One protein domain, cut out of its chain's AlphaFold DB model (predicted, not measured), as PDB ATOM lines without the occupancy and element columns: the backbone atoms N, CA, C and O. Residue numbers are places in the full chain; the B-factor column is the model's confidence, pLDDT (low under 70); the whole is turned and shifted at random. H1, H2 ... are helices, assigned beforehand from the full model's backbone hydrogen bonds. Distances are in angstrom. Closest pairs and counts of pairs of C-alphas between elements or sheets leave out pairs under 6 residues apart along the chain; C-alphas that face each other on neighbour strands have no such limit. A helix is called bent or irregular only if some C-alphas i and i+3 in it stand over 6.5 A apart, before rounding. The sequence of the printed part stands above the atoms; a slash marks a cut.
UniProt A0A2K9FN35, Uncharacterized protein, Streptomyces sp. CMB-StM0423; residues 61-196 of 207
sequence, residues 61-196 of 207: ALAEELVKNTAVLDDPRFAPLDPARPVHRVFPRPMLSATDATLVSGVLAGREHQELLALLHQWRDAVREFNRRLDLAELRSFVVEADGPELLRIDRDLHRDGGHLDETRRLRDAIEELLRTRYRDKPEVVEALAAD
ATOM      1  N   ALA A  61     -37.141  50.063 -29.524       96.81
ATOM      2  CA  ALA A  61     -36.216  50.467 -28.468       96.81
ATOM      3  C   ALA A  61     -35.490  49.262 -27.850       96.81
ATOM      4  O   ALA A  61     -34.290  49.338 -27.598       96.81
ATOM      5  N   LEU A  62     -36.193  48.139 -27.659       97.06
ATOM      6  CA  LEU A  62     -35.591  46.882 -27.211       97.06
ATOM      7  C   LEU A  62     -34.561  46.351 -28.210       97.06
ATOM      8  O   LEU A  62     -33.468  45.972 -27.804       97.06
ATOM      9  N   ALA A  63     -34.883  46.342 -29.505       96.62
ATOM     10  CA  ALA A  63     -33.954  45.894 -30.539       96.62
ATOM     11  C   ALA A  63     -32.704  46.792 -30.614       96.62
ATOM     12  O   ALA A  63     -31.586  46.288 -30.682       96.62
ATOM     13  N   GLU A  64     -32.870  48.115 -30.536       95.88
ATOM     14  CA  GLU A  64     -31.750  49.066 -30.508       95.88
ATOM     15  C   GLU A  64     -30.881  48.912 -29.244       95.88
ATOM     16  O   GLU A  64     -29.654  48.994 -29.323       95.88
ATOM     17  N   GLU A  65     -31.491  48.687 -28.075       96.81
ATOM     18  CA  GLU A  65     -30.763  48.372 -26.837       96.81
ATOM     19  C   GLU A  65     -29.995  47.052 -26.961       96.81
ATOM     20  O   GLU A  65     -28.829  46.991 -26.572       96.81
ATOM     21  N   LEU A  66     -30.607  46.022 -27.552       96.38
ATOM     22  CA  LEU A  66     -29.968  44.729 -27.768       96.38
ATOM     23  C   LEU A  66     -28.719  44.862 -28.644       96.38
ATOM     24  O   LEU A  66     -27.673  44.350 -28.267       96.38
ATOM     25  N   VAL A  67     -28.790  45.618 -29.745       95.00
ATOM     26  CA  VAL A  67     -27.633  45.887 -30.622       95.00
ATOM     27  C   VAL A  67     -26.505  46.589 -29.865       95.00
ATOM     28  O   VAL A  67     -25.344  46.187 -29.951       95.00
ATOM     29  N   LYS A  68     -26.827  47.613 -29.068       95.25
ATOM     30  CA  LYS A  68     -25.823  48.297 -28.235       95.25
ATOM     31  C   LYS A  68     -25.188  47.340 -27.229       95.25
ATOM     32  O   LYS A  68     -23.977  47.370 -27.030       95.25
ATOM     33  N   ASN A  69     -25.993  46.478 -26.619       96.12
ATOM     34  CA  ASN A  69     -25.519  45.487 -25.664       96.12
ATOM     35  C   ASN A  69     -24.684  44.390 -26.331       96.12
ATOM     36  O   ASN A  69     -23.705  43.955 -25.735       96.12
ATOM     37  N   THR A  70     -24.985  44.003 -27.570       95.06
ATOM     38  CA  THR A  70     -24.129  43.124 -28.375       95.06
ATOM     39  C   THR A  70     -22.744  43.733 -28.550       95.06
ATOM     40  O   THR A  70     -21.754  43.081 -28.230       95.06
ATOM     41  N   ALA A  71     -22.656  45.006 -28.945       94.06
ATOM     42  CA  ALA A  71     -21.370  45.691 -29.079       94.06
ATOM     43  C   ALA A  71     -20.589  45.760 -27.752       94.06
ATOM     44  O   ALA A  71     -19.366  45.651 -27.748       94.06
ATOM     45  N   VAL A  72     -21.287  45.909 -26.622       95.44
ATOM     46  CA  VAL A  72     -20.675  45.861 -25.288       95.44
ATOM     47  C   VAL A  72     -20.160  44.460 -24.956       95.44
ATOM     48  O   VAL A  72     -19.032  44.325 -24.496       95.44
ATOM     49  N   LEU A  73     -20.962  43.416 -25.166       94.38
ATOM     50  CA  LEU A  73     -20.601  42.036 -24.824       94.38
ATOM     51  C   LEU A  73     -19.515  41.454 -25.738       94.38
ATOM     52  O   LEU A  73     -18.799  40.542 -25.317       94.38
ATOM     53  N   ASP A  74     -19.389  41.974 -26.956       93.19
ATOM     54  CA  ASP A  74     -18.349  41.620 -27.925       93.19
ATOM     55  C   ASP A  74     -17.089  42.506 -27.779       93.19
ATOM     56  O   ASP A  74     -16.149  42.383 -28.566       93.19
ATOM     57  N   ASP A  75     -17.042  43.404 -26.785       94.62
ATOM     58  CA  ASP A  75     -15.905  44.304 -26.577       94.62
ATOM     59  C   ASP A  75     -14.605  43.510 -26.308       94.62
ATOM     60  O   ASP A  75     -14.596  42.615 -25.453       94.62
ATOM     61  N   PRO A  76     -13.473  43.848 -26.964       91.94
ATOM     62  CA  PRO A  76     -12.197  43.141 -26.805       91.94
ATOM     63  C   PRO A  76     -11.673  43.070 -25.367       91.94
ATOM     64  O   PRO A  76     -10.844  42.219 -25.050       91.94
ATOM     65  N   ARG A  77     -12.135  43.949 -24.470       91.50
ATOM     66  CA  ARG A  77     -11.777  43.907 -23.045       91.50
ATOM     67  C   ARG A  77     -12.277  42.645 -22.345       91.50
ATOM     68  O   ARG A  77     -11.678  42.261 -21.341       91.50
ATOM     69  N   PHE A  78     -13.304  41.993 -22.892       92.62
ATOM     70  CA  PHE A  78     -13.790  40.675 -22.480       92.62
ATOM     71  C   PHE A  78     -13.060  39.510 -23.168       92.62
ATOM     72  O   PHE A  78     -13.553  38.391 -23.122       92.62
ATOM     73  N   ALA A  79     -11.932  39.733 -23.850       91.50
ATOM     74  CA  ALA A  79     -11.074  38.632 -24.290       91.50
ATOM     75  C   ALA A  79     -10.260  38.082 -23.101       91.50
ATOM     76  O   ALA A  79      -9.916  38.866 -22.216       91.50
ATOM     77  N   PRO A  80      -9.871  36.796 -23.081       91.06
ATOM     78  CA  PRO A  80      -9.010  36.253 -22.027       91.06
ATOM     79  C   PRO A  80      -7.721  37.067 -21.827       91.06
ATOM     80  O   PRO A  80      -7.170  37.640 -22.776       91.06
ATOM     81  N   LEU A  81      -7.236  37.154 -20.587       90.69
ATOM     82  CA  LEU A  81      -5.963  37.816 -20.285       90.69
ATOM     83  C   LEU A  81      -4.766  37.003 -20.799       90.69
ATOM     84  O   LEU A  81      -4.777  35.774 -20.776       90.69
ATOM     85  N   ASP A  82      -3.697  37.702 -21.193       90.44
ATOM     86  CA  ASP A  82      -2.392  37.081 -21.440       90.44
ATOM     87  C   ASP A  82      -1.747  36.696 -20.093       90.44
ATOM     88  O   ASP A  82      -1.435  37.590 -19.295       90.44
ATOM     89  N   PRO A  83      -1.498  35.398 -19.821       89.31
ATOM     90  CA  PRO A  83      -0.861  34.959 -18.583       89.31
ATOM     91  C   PRO A  83       0.543  35.535 -18.365       89.31
ATOM     92  O   PRO A  83       0.983  35.641 -17.222       89.31
ATOM     93  N   ALA A  84       1.252  35.907 -19.437       88.62
ATOM     94  CA  ALA A  84       2.588  36.487 -19.349       88.62
ATOM     95  C   ALA A  84       2.570  37.976 -18.970       88.62
ATOM     96  O   ALA A  84       3.582  38.507 -18.506       88.62
ATOM     97  N   ARG A  85       1.440  38.664 -19.186       87.50
ATOM     98  CA  ARG A  85       1.261  40.100 -18.932       87.50
ATOM     99  C   ARG A  85      -0.164  40.391 -18.446       87.50
ATOM    100  O   ARG A  85      -0.946  41.005 -19.179       87.50
ATOM    101  N   PRO A  86      -0.519  39.975 -17.219       87.31
ATOM    102  CA  PRO A  86      -1.814  40.308 -16.646       87.31
ATOM    103  C   PRO A  86      -1.912  41.825 -16.452       87.31
ATOM    104  O   PRO A  86      -1.028  42.450 -15.869       87.31
ATOM    105  N   VAL A  87      -2.988  42.418 -16.969       87.75
ATOM    106  CA  VAL A  87      -3.255  43.858 -16.896       87.75
ATOM    107  C   VAL A  87      -4.613  44.104 -16.262       87.75
ATOM    108  O   VAL A  87      -5.569  43.368 -16.507       87.75
ATOM    109  N   HIS A  88      -4.712  45.171 -15.475       87.44
ATOM    110  CA  HIS A  88      -5.986  45.627 -14.931       87.44
ATOM    111  C   HIS A  88      -6.878  46.155 -16.064       87.44
ATOM    112  O   HIS A  88      -6.396  46.800 -17.001       87.44
ATOM    113  N   ARG A  89      -8.186  45.893 -15.989       88.50
ATOM    114  CA  ARG A  89      -9.158  46.293 -17.015       88.50
ATOM    115  C   ARG A  89     -10.413  46.868 -16.377       88.50
ATOM    116  O   ARG A  89     -10.831  46.421 -15.317       88.50
ATOM    117  N   VAL A  90     -11.010  47.837 -17.066       91.69
ATOM    118  CA  VAL A  90     -12.342  48.368 -16.760       91.69
ATOM    119  C   VAL A  90     -13.288  47.908 -17.858       91.69
ATOM    120  O   VAL A  90     -13.083  48.221 -19.039       91.69
ATOM    121  N   PHE A  91     -14.307  47.153 -17.478       93.12
ATOM    122  CA  PHE A  91     -15.230  46.511 -18.399       93.12
ATOM    123  C   PHE A  91     -16.402  47.443 -18.739       93.12
ATOM    124  O   PHE A  91     -16.926  48.137 -17.865       93.12
ATOM    125  N   PRO A  92     -16.859  47.480 -20.000       95.69
ATOM    126  CA  PRO A  92     -18.085  48.191 -20.338       95.69
ATOM    127  C   PRO A  92     -19.306  47.477 -19.735       95.69
ATOM    128  O   PRO A  92     -19.258  46.286 -19.425       95.69
ATOM    129  N   ARG A  93     -20.404  48.214 -19.539       96.50
ATOM    130  CA  ARG A  93     -21.618  47.717 -18.871       96.50
ATOM    131  C   ARG A  93     -22.785  47.632 -19.857       96.50
ATOM    132  O   ARG A  93     -23.096  48.649 -20.482       96.50
ATOM    133  N   PRO A  94     -23.447  46.467 -19.993       96.38
ATOM    134  CA  PRO A  94     -24.716  46.384 -20.700       96.38
ATOM    135  C   PRO A  94     -25.785  47.265 -20.040       96.38
ATOM    136  O   PRO A  94     -25.841  47.403 -18.813       96.38
ATOM    137  N   MET A  95     -26.628  47.866 -20.874       95.44
ATOM    138  CA  MET A  95     -27.720  48.762 -20.503       95.44
ATOM    139  C   MET A  95     -29.043  48.001 -20.356       95.44
ATOM    140  O   MET A  95     -29.250  46.966 -20.989       95.44
ATOM    141  N   LEU A  96     -29.947  48.542 -19.536       97.44
ATOM    142  CA  LEU A  96     -31.275  47.977 -19.252       97.44
ATOM    143  C   LEU A  96     -32.399  49.021 -19.352       97.44
ATOM    144  O   LEU A  96     -33.469  48.826 -18.783       97.44
ATOM    145  N   SER A  97     -32.174  50.162 -20.006       97.31
ATOM    146  CA  SER A  97     -33.124  51.278 -19.977       97.31
ATOM    147  C   SER A  97     -34.419  50.962 -20.732       97.31
ATOM    148  O   SER A  97     -35.508  51.166 -20.193       97.31
ATOM    149  N   ALA A  98     -34.321  50.415 -21.945       96.88
ATOM    150  CA  ALA A  98     -35.465  49.980 -22.737       96.88
ATOM    151  C   ALA A  98     -36.124  48.740 -22.122       96.88
ATOM    152  O   ALA A  98     -37.355  48.660 -22.069       96.88
ATOM    153  N   THR A  99     -35.321  47.807 -21.606       97.38
ATOM    154  CA  THR A  99     -35.809  46.630 -20.876       97.38
ATOM    155  C   THR A  99     -36.654  47.040 -19.665       97.38
ATOM    156  O   THR A  99     -37.813  46.637 -19.559       97.38
ATOM    157  N   ASP A 100     -36.131  47.888 -18.777       97.94
ATOM    158  CA  ASP A 100     -36.844  48.316 -17.570       97.94
ATOM    159  C   ASP A 100     -38.089  49.150 -17.918       97.94
ATOM    160  O   ASP A 100     -39.159  48.922 -17.348       97.94
ATOM    161  N   ALA A 101     -38.006  50.046 -18.910       96.94
ATOM    162  CA  ALA A 101     -39.169  50.796 -19.391       96.94
ATOM    163  C   ALA A 101     -40.273  49.872 -19.939       96.94
ATOM    164  O   ALA A 101     -41.461  50.078 -19.668       96.94
ATOM    165  N   THR A 102     -39.898  48.819 -20.667       96.31
ATOM    166  CA  THR A 102     -40.836  47.814 -21.187       96.31
ATOM    167  C   THR A 102     -41.538  47.076 -20.054       96.31
ATOM    168  O   THR A 102     -42.769  47.008 -20.034       96.31
ATOM    169  N   LEU A 103     -40.767  46.553 -19.096       96.44
ATOM    170  CA  LEU A 103     -41.296  45.764 -17.983       96.44
ATOM    171  C   LEU A 103     -42.219  46.589 -17.073       96.44
ATOM    172  O   LEU A 103     -43.209  46.061 -16.573       96.44
ATOM    173  N   VAL A 104     -41.933  47.882 -16.886       96.69
ATOM    174  CA  VAL A 104     -42.766  48.786 -16.071       96.69
ATOM    175  C   VAL A 104     -44.017  49.253 -16.820       96.69
ATOM    176  O   VAL A 104     -45.087  49.354 -16.223       96.69
ATOM    177  N   SER A 105     -43.909  49.550 -18.116       93.00
ATOM    178  CA  SER A 105     -45.022  50.123 -18.889       93.00
ATOM    179  C   SER A 105     -46.167  49.143 -19.156       93.00
ATOM    180  O   SER A 105     -47.285  49.575 -19.435       93.00
ATOM    181  N   GLY A 106     -45.903  47.832 -19.112       91.94
ATOM    182  CA  GLY A 106     -46.902  46.797 -19.386       91.94
ATOM    183  C   GLY A 106     -47.402  46.778 -20.835       91.94
ATOM    184  O   GLY A 106     -48.369  46.080 -21.137       91.94
ATOM    185  N   VAL A 107     -46.751  47.512 -21.748       93.88
ATOM    186  CA  VAL A 107     -47.140  47.589 -23.169       93.88
ATOM    187  C   VAL A 107     -47.151  46.206 -23.821       93.88
ATOM    188  O   VAL A 107     -48.002  45.937 -24.663       93.88
ATOM    189  N   LEU A 108     -46.265  45.309 -23.381       93.81
ATOM    190  CA  LEU A 108     -46.159  43.942 -23.888       93.81
ATOM    191  C   LEU A 108     -46.882  42.899 -23.017       93.81
ATOM    192  O   LEU A 108     -46.601  41.715 -23.138       93.81
ATOM    193  N   ALA A 109     -47.824  43.285 -22.148       91.31
ATOM    194  CA  ALA A 109     -48.529  42.339 -21.266       91.31
ATOM    195  C   ALA A 109     -49.474  41.355 -21.998       91.31
ATOM    196  O   ALA A 109     -50.049  40.460 -21.371       91.31
ATOM    197  N   GLY A 110     -49.660  41.517 -23.312       90.38
ATOM    198  CA  GLY A 110     -50.446  40.618 -24.155       90.38
ATOM    199  C   GLY A 110     -49.900  39.185 -24.181       90.38
ATOM    200  O   GLY A 110     -48.703  38.939 -24.013       90.38
ATOM    201  N   ARG A 111     -50.784  38.205 -24.421       89.31
ATOM    202  CA  ARG A 111     -50.406  36.775 -24.471       89.31
ATOM    203  C   ARG A 111     -49.387  36.498 -25.575       89.31
ATOM    204  O   ARG A 111     -48.560  35.603 -25.444       89.31
ATOM    205  N   GLU A 112     -49.439  37.279 -26.644       91.25
ATOM    206  CA  GLU A 112     -48.564  37.189 -27.804       91.25
ATOM    207  C   GLU A 112     -47.079  37.455 -27.507       91.25
ATOM    208  O   GLU A 112     -46.243  37.036 -28.313       91.25
ATOM    209  N   HIS A 113     -46.766  38.104 -26.378       95.69
ATOM    210  CA  HIS A 113     -45.420  38.539 -25.989       95.69
ATOM    211  C   HIS A 113     -44.916  37.892 -24.688       95.69
ATOM    212  O   HIS A 113     -43.870  38.286 -24.179       95.69
ATOM    213  N   GLN A 114     -45.631  36.905 -24.133       95.81
ATOM    214  CA  GLN A 114     -45.269  36.291 -22.846       95.81
ATOM    215  C   GLN A 114     -43.862  35.690 -22.838       95.81
ATOM    216  O   GLN A 114     -43.139  35.838 -21.858       95.81
ATOM    217  N   GLU A 115     -43.471  35.049 -23.936       97.31
ATOM    218  CA  GLU A 115     -42.134  34.478 -24.095       97.31
ATOM    219  C   GLU A 115     -41.050  35.563 -24.073       97.31
ATOM    220  O   GLU A 115     -40.077  35.450 -23.330       97.31
ATOM    221  N   LEU A 116     -41.267  36.670 -24.795       97.38
ATOM    222  CA  LEU A 116     -40.354  37.811 -24.785       97.38
ATOM    223  C   LEU A 116     -40.262  38.428 -23.385       97.38
ATOM    224  O   LEU A 116     -39.164  38.677 -22.905       97.38
ATOM    225  N   LEU A 117     -41.389  38.631 -22.696       97.56
ATOM    226  CA  LEU A 117     -41.389  39.149 -21.325       97.56
ATOM    227  C   LEU A 117     -40.621  38.241 -20.357       97.56
ATOM    228  O   LEU A 117     -39.875  38.742 -19.517       97.56
ATOM    229  N   ALA A 118     -40.779  36.921 -20.474       97.62
ATOM    230  CA  ALA A 118     -40.047  35.966 -19.649       97.62
ATOM    231  C   ALA A 118     -38.532  36.073 -19.879       97.62
ATOM    232  O   ALA A 118     -37.775  36.138 -18.908       97.62
ATOM    233  N   LEU A 119     -38.098  36.162 -21.140       98.19
ATOM    234  CA  LEU A 119     -36.691  36.375 -21.478       98.19
ATOM    235  C   LEU A 119     -36.179  37.733 -20.989       98.19
ATOM    236  O   LEU A 119     -35.081  37.795 -20.451       98.19
ATOM    237  N   LEU A 120     -36.964  38.809 -21.100       98.00
ATOM    238  CA  LEU A 120     -36.569  40.138 -20.621       98.00
ATOM    239  C   LEU A 120     -36.390  40.184 -19.099       98.00
ATOM    240  O   LEU A 120     -35.484  40.858 -18.611       98.00
ATOM    241  N   HIS A 121     -37.214  39.459 -18.341       98.06
ATOM    242  CA  HIS A 121     -37.013  39.312 -16.900       98.06
ATOM    243  C   HIS A 121     -35.698  38.592 -16.583       98.06
ATOM    244  O   HIS A 121     -34.913  39.097 -15.782       98.06
ATOM    245  N   GLN A 122     -35.437  37.461 -17.245       98.19
ATOM    246  CA  GLN A 122     -34.194  36.704 -17.068       98.19
ATOM    247  C   GLN A 122     -32.970  37.536 -17.468       98.19
ATOM    248  O   GLN A 122     -32.005  37.618 -16.716       98.19
ATOM    249  N   TRP A 123     -33.045  38.222 -18.608       98.06
ATOM    250  CA  TRP A 123     -32.024  39.136 -19.106       98.06
ATOM    251  C   TRP A 123     -31.715  40.255 -18.115       98.06
ATOM    252  O   TRP A 123     -30.554  40.473 -17.777       98.06
ATOM    253  N   ARG A 124     -32.742  40.937 -17.597       98.12
ATOM    254  CA  ARG A 124     -32.564  42.000 -16.604       98.12
ATOM    255  C   ARG A 124     -31.832  41.492 -15.368       98.12
ATOM    256  O   ARG A 124     -30.924  42.161 -14.874       98.12
ATOM    257  N   ASP A 125     -32.241  40.339 -14.855       97.81
ATOM    258  CA  ASP A 125     -31.675  39.787 -13.631       97.81
ATOM    259  C   ASP A 125     -30.226  39.308 -13.869       97.81
ATOM    260  O   ASP A 125     -29.341  39.625 -13.068       97.81
ATOM    261  N   ALA A 126     -29.951  38.668 -15.011       97.25
ATOM    262  CA  ALA A 126     -28.610  38.253 -15.425       97.25
ATOM    263  C   ALA A 126     -27.661  39.446 -15.619       97.25
ATOM    264  O   ALA A 126     -26.568  39.457 -15.057       97.25
ATOM    265  N   VAL A 127     -28.086  40.493 -16.334       97.75
ATOM    266  CA  VAL A 127     -27.272  41.701 -16.549       97.75
ATOM    267  C   VAL A 127     -26.991  42.433 -15.239       97.75
ATOM    268  O   VAL A 127     -25.883  42.927 -15.044       97.75
ATOM    269  N   ARG A 128     -27.959  42.506 -14.316       97.62
ATOM    270  CA  ARG A 128     -27.742  43.133 -13.000       97.62
ATOM    271  C   ARG A 128     -26.689  42.388 -12.189       97.62
ATOM    272  O   ARG A 128     -25.794  43.027 -11.637       97.62
ATOM    273  N   GLU A 129     -26.777  41.063 -12.129       96.00
ATOM    274  CA  GLU A 129     -25.777  40.250 -11.432       96.00
ATOM    275  C   GLU A 129     -24.412  40.314 -12.134       96.00
ATOM    276  O   GLU A 129     -23.385  40.459 -11.469       96.00
ATOM    277  N   PHE A 130     -24.389  40.291 -13.468       96.19
ATOM    278  CA  PHE A 130     -23.168  40.437 -14.254       96.19
ATOM    279  C   PHE A 130     -22.479  41.782 -13.993       96.19
ATOM    280  O   PHE A 130     -21.316  41.802 -13.593       96.19
ATOM    281  N   ASN A 131     -23.205  42.897 -14.110       96.81
ATOM    282  CA  ASN A 131     -22.686  44.240 -13.837       96.81
ATOM    283  C   ASN A 131     -22.135  44.355 -12.414       96.81
ATOM    284  O   ASN A 131     -21.017  44.827 -12.226       96.81
ATOM    285  N   ARG A 132     -22.868  43.833 -11.425       95.75
ATOM    286  CA  ARG A 132     -22.416  43.801 -10.030       95.75
ATOM    287  C   ARG A 132     -21.105  43.028  -9.866       95.75
ATOM    288  O   ARG A 132     -20.248  43.426  -9.081       95.75
ATOM    289  N   ARG A 133     -20.933  41.908 -10.569       93.56
ATOM    290  CA  ARG A 133     -19.690  41.124 -10.520       93.56
ATOM    291  C   ARG A 133     -18.526  41.838 -11.169       93.56
ATOM    292  O   ARG A 133     -17.423  41.753 -10.638       93.56
ATOM    293  N   LEU A 134     -18.768  42.548 -12.264       94.75
ATOM    294  CA  LEU A 134     -17.747  43.391 -12.864       94.75
ATOM    295  C   LEU A 134     -17.335  44.521 -11.913       94.75
ATOM    296  O   LEU A 134     -16.141  44.754 -11.752       94.75
ATOM    297  N   ASP A 135     -18.285  45.142 -11.203       94.50
ATOM    298  CA  ASP A 135     -17.974  46.166 -10.194       94.50
ATOM    299  C   ASP A 135     -17.083  45.591  -9.079       94.50
ATOM    300  O   ASP A 135     -16.092  46.201  -8.682       94.50
ATOM    301  N   LEU A 136     -17.395  44.382  -8.593       92.06
ATOM    302  CA  LEU A 136     -16.584  43.692  -7.585       92.06
ATOM    303  C   LEU A 136     -15.199  43.301  -8.117       92.06
ATOM    304  O   LEU A 136     -14.213  43.415  -7.389       92.06
ATOM    305  N   ALA A 137     -15.120  42.837  -9.364       90.25
ATOM    306  CA  ALA A 137     -13.867  42.478 -10.017       90.25
ATOM    307  C   ALA A 137     -12.962  43.703 -10.192       90.25
ATOM    308  O   ALA A 137     -11.775  43.637  -9.878       90.25
ATOM    309  N   GLU A 138     -13.519  44.832 -10.627       92.50
ATOM    310  CA  GLU A 138     -12.800  46.097 -10.789       92.50
ATOM    311  C   GLU A 138     -12.366  46.672  -9.439       92.50
ATOM    312  O   GLU A 138     -11.200  47.023  -9.273       92.50
ATOM    313  N   LEU A 139     -13.252  46.682  -8.437       91.56
ATOM    314  CA  LEU A 139     -12.906  47.121  -7.083       91.56
ATOM    315  C   LEU A 139     -11.766  46.277  -6.507       91.56
ATOM    316  O   LEU A 139     -10.803  46.817  -5.969       91.56
ATOM    317  N   ARG A 140     -11.821  44.954  -6.670       85.88
ATOM    318  CA  ARG A 140     -10.747  44.061  -6.227       85.88
ATOM    319  C   ARG A 140      -9.449  44.293  -7.005       85.88
ATOM    320  O   ARG A 140      -8.382  44.296  -6.408       85.88
ATOM    321  N   SER A 141      -9.546  44.539  -8.309       85.56
ATOM    322  CA  SER A 141      -8.382  44.746  -9.171       85.56
ATOM    323  C   SER A 141      -7.659  46.064  -8.891       85.56
ATOM    324  O   SER A 141      -6.435  46.085  -8.937       85.56
ATOM    325  N   PHE A 142      -8.389  47.151  -8.624       85.38
ATOM    326  CA  PHE A 142      -7.813  48.499  -8.518       85.38
ATOM    327  C   PHE A 142      -7.703  49.030  -7.087       85.38
ATOM    328  O   PHE A 142      -6.791  49.796  -6.808       85.38
ATOM    329  N   VAL A 143      -8.618  48.664  -6.186       79.75
ATOM    330  CA  VAL A 143      -8.646  49.207  -4.812       79.75
ATOM    331  C   VAL A 143      -7.881  48.314  -3.843       79.75
ATOM    332  O   VAL A 143      -7.261  48.809  -2.910       79.75
ATOM    333  N   VAL A 144      -7.917  46.998  -4.063       75.56
ATOM    334  CA  VAL A 144      -7.207  46.013  -3.227       75.56
ATOM    335  C   VAL A 144      -5.819  45.680  -3.805       75.56
ATOM    336  O   VAL A 144      -5.106  44.872  -3.227       75.56
ATOM    337  N   GLU A 145      -5.427  46.329  -4.913       77.12
ATOM    338  CA  GLU A 145      -4.156  46.117  -5.628       77.12
ATOM    339  C   GLU A 145      -3.879  44.632  -5.919       77.12
ATOM    340  O   GLU A 145      -2.860  44.073  -5.520       77.12
ATOM    341  N   ALA A 146      -4.816  43.980  -6.618       78.75
ATOM    342  CA  ALA A 146      -4.676  42.577  -7.000       78.75
ATOM    343  C   ALA A 146      -3.378  42.320  -7.782       78.75
ATOM    344  O   ALA A 146      -3.056  43.037  -8.734       78.75
ATOM    345  N   ASP A 147      -2.668  41.252  -7.420       86.44
ATOM    346  CA  ASP A 147      -1.468  40.811  -8.122       86.44
ATOM    347  C   ASP A 147      -1.800  40.041  -9.418       86.44
ATOM    348  O   ASP A 147      -2.947  39.689  -9.708       86.44
ATOM    349  N   GLY A 148      -0.781  39.769 -10.239       84.94
ATOM    350  CA  GLY A 148      -0.947  39.045 -11.506       84.94
ATOM    351  C   GLY A 148      -1.713  37.712 -11.382       84.94
ATOM    352  O   GLY A 148      -2.650  37.488 -12.152       84.94
ATOM    353  N   PRO A 149      -1.371  36.828 -10.423       88.81
ATOM    354  CA  PRO A 149      -2.125  35.602 -10.158       88.81
ATOM    355  C   PRO A 149      -3.606  35.830  -9.832       88.81
ATOM    356  O   PRO A 149      -4.465  35.068 -10.292       88.81
ATOM    357  N   GLU A 150      -3.924  36.861  -9.052       88.06
ATOM    358  CA  GLU A 150      -5.298  37.203  -8.711       88.06
ATOM    359  C   GLU A 150      -6.087  37.736  -9.912       88.06
ATOM    360  O   GLU A 150      -7.228  37.309 -10.113       88.06
ATOM    361  N   LEU A 151      -5.470  38.567 -10.760       88.31
ATOM    362  CA  LEU A 151      -6.070  39.030 -12.016       88.31
ATOM    363  C   LEU A 151      -6.423  37.856 -12.942       88.31
ATOM    364  O   LEU A 151      -7.525  37.803 -13.484       88.31
ATOM    365  N   LEU A 152      -5.538  36.861 -13.058       91.00
ATOM    366  CA  LEU A 152      -5.799  35.648 -13.846       91.00
ATOM    367  C   LEU A 152      -6.875  34.749 -13.222       91.00
ATOM    368  O   LEU A 152      -7.548  33.995 -13.925       91.00
ATOM    369  N   ARG A 153      -7.058  34.781 -11.897       90.94
ATOM    370  CA  ARG A 153      -8.184  34.088 -11.253       90.94
ATOM    371  C   ARG A 153      -9.506  34.778 -11.583       90.94
ATOM    372  O   ARG A 153     -10.433  34.088 -11.985       90.94
ATOM    373  N   ILE A 154      -9.566  36.103 -11.457       89.56
ATOM    374  CA  ILE A 154     -10.753  36.896 -11.808       89.56
ATOM    375  C   ILE A 154     -11.126  36.673 -13.280       89.56
ATOM    376  O   ILE A 154     -12.290  36.431 -13.589       89.56
ATOM    377  N   ASP A 155     -10.136  36.684 -14.174       91.19
ATOM    378  CA  ASP A 155     -10.335  36.434 -15.603       91.19
ATOM    379  C   ASP A 155     -10.873  35.025 -15.886       91.19
ATOM    380  O   ASP A 155     -11.828  34.872 -16.645       91.19
ATOM    381  N   ARG A 156     -10.344  33.992 -15.220       91.19
ATOM    382  CA  ARG A 156     -10.882  32.626 -15.338       91.19
ATOM    383  C   ARG A 156     -12.306  32.502 -14.807       91.19
ATOM    384  O   ARG A 156     -13.107  31.796 -15.409       91.19
ATOM    385  N   ASP A 157     -12.627  33.174 -13.705       90.19
ATOM    386  CA  ASP A 157     -13.981  33.162 -13.147       90.19
ATOM    387  C   ASP A 157     -14.983  33.851 -14.088       90.19
ATOM    388  O   ASP A 157     -16.125  33.401 -14.211       90.19
ATOM    389  N   LEU A 158     -14.551  34.911 -14.782       89.56
ATOM    390  CA  LEU A 158     -15.342  35.622 -15.787       89.56
ATOM    391  C   LEU A 158     -15.616  34.761 -17.033       89.56
ATOM    392  O   LEU A 158     -16.735  34.774 -17.544       89.56
ATOM    393  N   HIS A 159     -14.612  34.007 -17.490       89.12
ATOM    394  CA  HIS A 159     -14.662  33.168 -18.696       89.12
ATOM    395  C   HIS A 159     -15.073  31.715 -18.445       89.12
ATOM    396  O   HIS A 159     -15.011  30.891 -19.354       89.12
ATOM    397  N   ARG A 160     -15.464  31.371 -17.218       90.44
ATOM    398  CA  ARG A 160     -15.908  30.019 -16.889       90.44
ATOM    399  C   ARG A 160     -17.119  29.636 -17.747       90.44
ATOM    400  O   ARG A 160     -18.076  30.404 -17.826       90.44
ATOM    401  N   ASP A 161     -17.115  28.421 -18.291       85.19
ATOM    402  CA  ASP A 161     -18.273  27.857 -18.994       85.19
ATOM    403  C   ASP A 161     -19.514  27.861 -18.090       85.19
ATOM    404  O   ASP A 161     -19.459  27.437 -16.927       85.19
ATOM    405  N   GLY A 162     -20.635  28.369 -18.607       85.00
ATOM    406  CA  GLY A 162     -21.846  28.576 -17.810       85.00
ATOM    407  C   GLY A 162     -21.734  29.702 -16.773       85.00
ATOM    408  O   GLY A 162     -22.563  29.792 -15.868       85.00
ATOM    409  N   GLY A 163     -20.696  30.537 -16.857       89.56
ATOM    410  CA  GLY A 163     -20.524  31.735 -16.045       89.56
ATOM    411  C   GLY A 163     -21.445  32.879 -16.473       89.56
ATOM    412  O   GLY A 163     -22.202  32.785 -17.435       89.56
ATOM    413  N   HIS A 164     -21.363  34.004 -15.762       91.19
ATOM    414  CA  HIS A 164     -22.288  35.136 -15.937       91.19
ATOM    415  C   HIS A 164     -22.167  35.824 -17.298       91.19
ATOM    416  O   HIS A 164     -23.177  36.255 -17.849       91.19
ATOM    417  N   LEU A 165     -20.953  35.912 -17.853       93.56
ATOM    418  CA  LEU A 165     -20.731  36.457 -19.196       93.56
ATOM    419  C   LEU A 165     -21.376  35.567 -20.264       93.56
ATOM    420  O   LEU A 165     -22.077  36.059 -21.143       93.56
ATOM    421  N   ASP A 166     -21.154  34.258 -20.162       93.81
ATOM    422  CA  ASP A 166     -21.713  33.272 -21.082       93.81
ATOM    423  C   ASP A 166     -23.245  33.204 -20.984       93.81
ATOM    424  O   ASP A 166     -23.931  33.254 -21.998       93.81
ATOM    425  N   GLU A 167     -23.801  33.195 -19.771       94.94
ATOM    426  CA  GLU A 167     -25.252  33.252 -19.553       94.94
ATOM    427  C   GLU A 167     -25.874  34.517 -20.154       94.94
ATOM    428  O   GLU A 167     -26.896  34.459 -20.836       94.94
ATOM    429  N   THR A 168     -25.221  35.666 -19.961       96.19
ATOM    430  CA  THR A 168     -25.680  36.940 -20.518       96.19
ATOM    431  C   THR A 168     -25.638  36.895 -22.050       96.19
ATOM    432  O   THR A 168     -26.613  37.266 -22.699       96.19
ATOM    433  N   ARG A 169     -24.568  36.368 -22.663       96.12
ATOM    434  CA  ARG A 169     -24.502  36.172 -24.123       96.12
ATOM    435  C   ARG A 169     -25.603  35.235 -24.626       96.12
ATOM    436  O   ARG A 169     -26.311  35.603 -25.557       96.12
ATOM    437  N   ARG A 170     -25.826  34.099 -23.960       96.62
ATOM    438  CA  ARG A 170     -26.882  33.139 -24.318       96.62
ATOM    439  C   ARG A 170     -28.283  33.750 -24.247       96.62
ATOM    440  O   ARG A 170     -29.076  33.553 -25.165       96.62
ATOM    441  N   LEU A 171     -28.591  34.523 -23.204       97.81
ATOM    442  CA  LEU A 171     -29.875  35.225 -23.090       97.81
ATOM    443  C   LEU A 171     -30.039  36.309 -24.160       97.81
ATOM    444  O   LEU A 171     -31.120  36.435 -24.736       97.81
ATOM    445  N   ARG A 172     -28.972  37.063 -24.461       97.25
ATOM    446  CA  ARG A 172     -28.963  38.028 -25.569       97.25
ATOM    447  C   ARG A 172     -29.294  37.336 -26.887       97.25
ATOM    448  O   ARG A 172     -30.175  37.808 -27.600       97.25
ATOM    449  N   ASP A 173     -28.632  36.219 -27.180       97.12
ATOM    450  CA  ASP A 173     -28.825  35.467 -28.422       97.12
ATOM    451  C   ASP A 173     -30.247  34.895 -28.510       97.12
ATOM    452  O   ASP A 173     -30.883  34.974 -29.559       97.12
ATOM    453  N   ALA A 174     -30.794  34.393 -27.398       97.88
ATOM    454  CA  ALA A 174     -32.173  33.911 -27.334       97.88
ATOM    455  C   ALA A 174     -33.198  35.028 -27.601       97.88
ATOM    456  O   ALA A 174     -34.172  34.815 -28.326       97.88
ATOM    457  N   ILE A 175     -32.981  36.228 -27.049       97.81
ATOM    458  CA  ILE A 175     -33.835  37.392 -27.324       97.81
ATOM    459  C   ILE A 175     -33.704  37.813 -28.787       97.81
ATOM    460  O   ILE A 175     -34.718  38.063 -29.438       97.81
ATOM    461  N   GLU A 176     -32.482  37.883 -29.318       96.50
ATOM    462  CA  GLU A 176     -32.227  38.251 -30.714       96.50
ATOM    463  C   GLU A 176     -32.932  37.290 -31.675       96.50
ATOM    464  O   GLU A 176     -33.629  37.727 -32.595       96.50
ATOM    465  N   GLU A 177     -32.811  35.987 -31.428       96.62
ATOM    466  CA  GLU A 177     -33.463  34.950 -32.220       96.62
ATOM    467  C   GLU A 177     -34.989  35.047 -32.126       96.62
ATOM    468  O   GLU A 177     -35.681  34.993 -33.146       96.62
ATOM    469  N   LEU A 178     -35.542  35.276 -30.930       97.12
ATOM    470  CA  LEU A 178     -36.983  35.461 -30.763       97.12
ATOM    471  C   LEU A 178     -37.488  36.701 -31.518       97.12
ATOM    472  O   LEU A 178     -38.522  36.644 -32.188       97.12
ATOM    473  N   LEU A 179     -36.757  37.818 -31.448       95.56
ATOM    474  CA  LEU A 179     -37.084  39.031 -32.197       95.56
ATOM    475  C   LEU A 179     -37.050  38.770 -33.708       95.56
ATOM    476  O   LEU A 179     -37.987  39.137 -34.420       95.56
ATOM    477  N   ARG A 180     -36.024  38.072 -34.201       94.44
ATOM    478  CA  ARG A 180     -35.879  37.742 -35.626       94.44
ATOM    479  C   ARG A 180     -36.926  36.775 -36.143       94.44
ATOM    480  O   ARG A 180     -37.329  36.900 -37.291       94.44
ATOM    481  N   THR A 181     -37.352  35.815 -35.336       95.00
ATOM    482  CA  THR A 181     -38.297  34.779 -35.765       95.00
ATOM    483  C   THR A 181     -39.738  35.254 -35.635       95.00
ATOM    484  O   THR A 181     -40.495  35.238 -36.608       95.00
ATOM    485  N   ARG A 182     -40.124  35.715 -34.442       94.69
ATOM    486  CA  ARG A 182     -41.513  36.045 -34.111       94.69
ATOM    487  C   ARG A 182     -41.929  37.441 -34.557       94.69
ATOM    488  O   ARG A 182     -43.109  37.659 -34.821       94.69
ATOM    489  N   TYR A 183     -40.980  38.364 -34.684       94.19
ATOM    490  CA  TYR A 183     -41.239  39.750 -35.084       94.19
ATOM    491  C   TYR A 183     -40.634  40.086 -36.452       94.19
ATOM    492  O   TYR A 183     -40.490  41.256 -36.793       94.19
ATOM    493  N   ARG A 184     -40.353  39.070 -37.279       92.12
ATOM    494  CA  ARG A 184     -39.797  39.225 -38.635       92.12
ATOM    495  C   ARG A 184     -40.615  40.143 -39.548       92.12
ATOM    496  O   ARG A 184     -40.065  40.793 -40.426       92.12
ATOM    497  N   ASP A 185     -41.931  40.178 -39.341       92.62
ATOM    498  CA  ASP A 185     -42.871  40.946 -40.163       92.62
ATOM    499  C   ASP A 185     -43.031  42.396 -39.653       92.62
ATOM    500  O   ASP A 185     -43.816  43.172 -40.200       92.62
ATOM    501  N   LYS A 186     -42.311  42.773 -38.583       92.44
ATOM    502  CA  LYS A 186     -42.322  44.114 -37.990       92.44
ATOM    503  C   LYS A 186     -41.114  44.908 -38.515       92.44
ATOM    504  O   LYS A 186     -39.989  44.641 -38.083       92.44
ATOM    505  N   PRO A 187     -41.305  45.888 -39.420       91.00
ATOM    506  CA  PRO A 187     -40.194  46.593 -40.062       91.00
ATOM    507  C   PRO A 187     -39.298  47.308 -39.049       91.00
ATOM    508  O   PRO A 187     -38.084  47.272 -39.179       91.00
ATOM    509  N   GLU A 188     -39.874  47.862 -37.982       91.88
ATOM    510  CA  GLU A 188     -39.131  48.528 -36.912       91.88
ATOM    511  C   GLU A 188     -38.099  47.638 -36.198       91.88
ATOM    512  O   GLU A 188     -37.066  48.139 -35.758       91.88
ATOM    513  N   VAL A 189     -38.361  46.330 -36.083       91.94
ATOM    514  CA  VAL A 189     -37.441  45.367 -35.459       91.94
ATOM    515  C   VAL A 189     -36.367  44.977 -36.464       91.94
ATOM    516  O   VAL A 189     -35.185  44.955 -36.130       91.94
ATOM    517  N   VAL A 190     -36.767  44.708 -37.708       92.19
ATOM    518  CA  VAL A 190     -35.844  44.335 -38.785       92.19
ATOM    519  C   VAL A 190     -34.848  45.455 -39.065       92.19
ATOM    520  O   VAL A 190     -33.653  45.190 -39.142       92.19
ATOM    521  N   GLU A 191     -35.312  46.700 -39.168       91.88
ATOM    522  CA  GLU A 191     -34.464  47.876 -39.381       91.88
ATOM    523  C   GLU A 191     -33.477  48.074 -38.226       91.88
ATOM    524  O   GLU A 191     -32.283  48.259 -38.466       91.88
ATOM    525  N   ALA A 192     -33.951  47.977 -36.979       90.75
ATOM    526  CA  ALA A 192     -33.103  48.122 -35.801       90.75
ATOM    527  C   ALA A 192     -32.017  47.035 -35.733       90.75
ATOM    528  O   ALA A 192     -30.850  47.349 -35.516       90.75
ATOM    529  N   LEU A 193     -32.372  45.769 -35.978       91.06
ATOM    530  CA  LEU A 193     -31.415  44.655 -35.967       91.06
ATOM    531  C   LEU A 193     -30.496  44.636 -37.201       91.06
ATOM    532  O   LEU A 193     -29.396  44.093 -37.137       91.06
ATOM    533  N   ALA A 194     -30.921  45.205 -38.331       87.00
ATOM    534  CA  ALA A 194     -30.094  45.322 -39.530       87.00
ATOM    535  C   ALA A 194     -29.031  46.424 -39.403       87.00
ATOM    536  O   ALA A 194     -27.973  46.309 -40.023       87.00
ATOM    537  N   ALA A 195     -29.277  47.455 -38.588       77.12
ATOM    538  CA  ALA A 195     -28.320  48.530 -38.337       77.12
ATOM    539  C   ALA A 195     -26.992  48.031 -37.723       77.12
ATOM    540  O   ALA A 195     -25.956  48.660 -37.928       77.12
ATOM    541  N   ASP A 196     -26.996  46.865 -37.066       65.88
ATOM    542  CA  ASP A 196     -25.792  46.168 -36.581       65.88
ATOM    543  C   ASP A 196     -24.866  45.670 -37.717       65.88
ATOM    544  O   ASP A 196     -23.677  45.443 -37.506       65.88
TER     545      ASP A 196
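Overview. This is residues 61 to 196 of the 207 residues of an uncharacterized protein of Streptomyces sp. CMB-StM0423 (UniProt A0A2K9FN35). One long helix, H3, runs most of the length of the domain; H4 and then H5 run back along it, and H1 packs on H5 with H6 at its side. H2 bridges H1 and H3, while the unnamed stretch 74 to 96 runs out to the far end near Ala 84 and folds back. The printed part has 136 residues with six named helices, H1 to H6 in order, and no named strand: all helix. It is only just compact, close to loose, with a radius of gyration of the C-alphas of 17.0 A, and spans 51 by 27 by 22 A.

Arrangement. H1, residues 61 to 73, touches H2, residues 97 to 105, with residues 61 to 65 alone; closest are the C-alphas of Leu 62 and Ala 98, 5.4 A. This hairpin has a tilt of 36 degrees, only just steep. H2 and H3, residues 111 to 142, form another hairpin, closest at C-alphas Thr 99 and Leu 120, 6.5 A. H4, residues 148 to 158, is close but not clearly touching H3, at C-alphas Ala 137 and Ile 154, 6.6 A. H5, residues 164 to 182, touches H3 at a shallow tilt of 25 degrees, opposite ways; closest are C-alphas Phe 130 and His 164, 5.6 A. H5 also touches H1, at C-alphas Leu 73 and Arg 169, 7.1 A. H6, residues 187 to 196, touches H1 the same way at a shallow tilt of 17 degrees, with C-alphas Glu 64 and Ala 192 closest, 5.5 A. H5 and H6 only just touch, only at the corner. H1, H2, H4 and H5 have every O i to N i+4 pair within hydrogen-bond range; H3 has 26 of 28 and H6 5 of 6.

Along the chain. H1 begins at C-alpha 61 (-36.216, 50.467, -28.468), and H6 ends at C-alpha 196 (-25.792, 46.168, -36.581). H3 is 47.0 A long, H5 26.5 A and H1 18.1 A. H3 is irregular: C-alphas 112 and 115 are 7.9 A apart.

Size, cuts and confidence. The C-alphas farthest apart, of Ala 84 and Gly 110, are 53.4 A apart. The printed part has no cut; the link H1 to H2 is long. Residue 196 is under pLDDT 70.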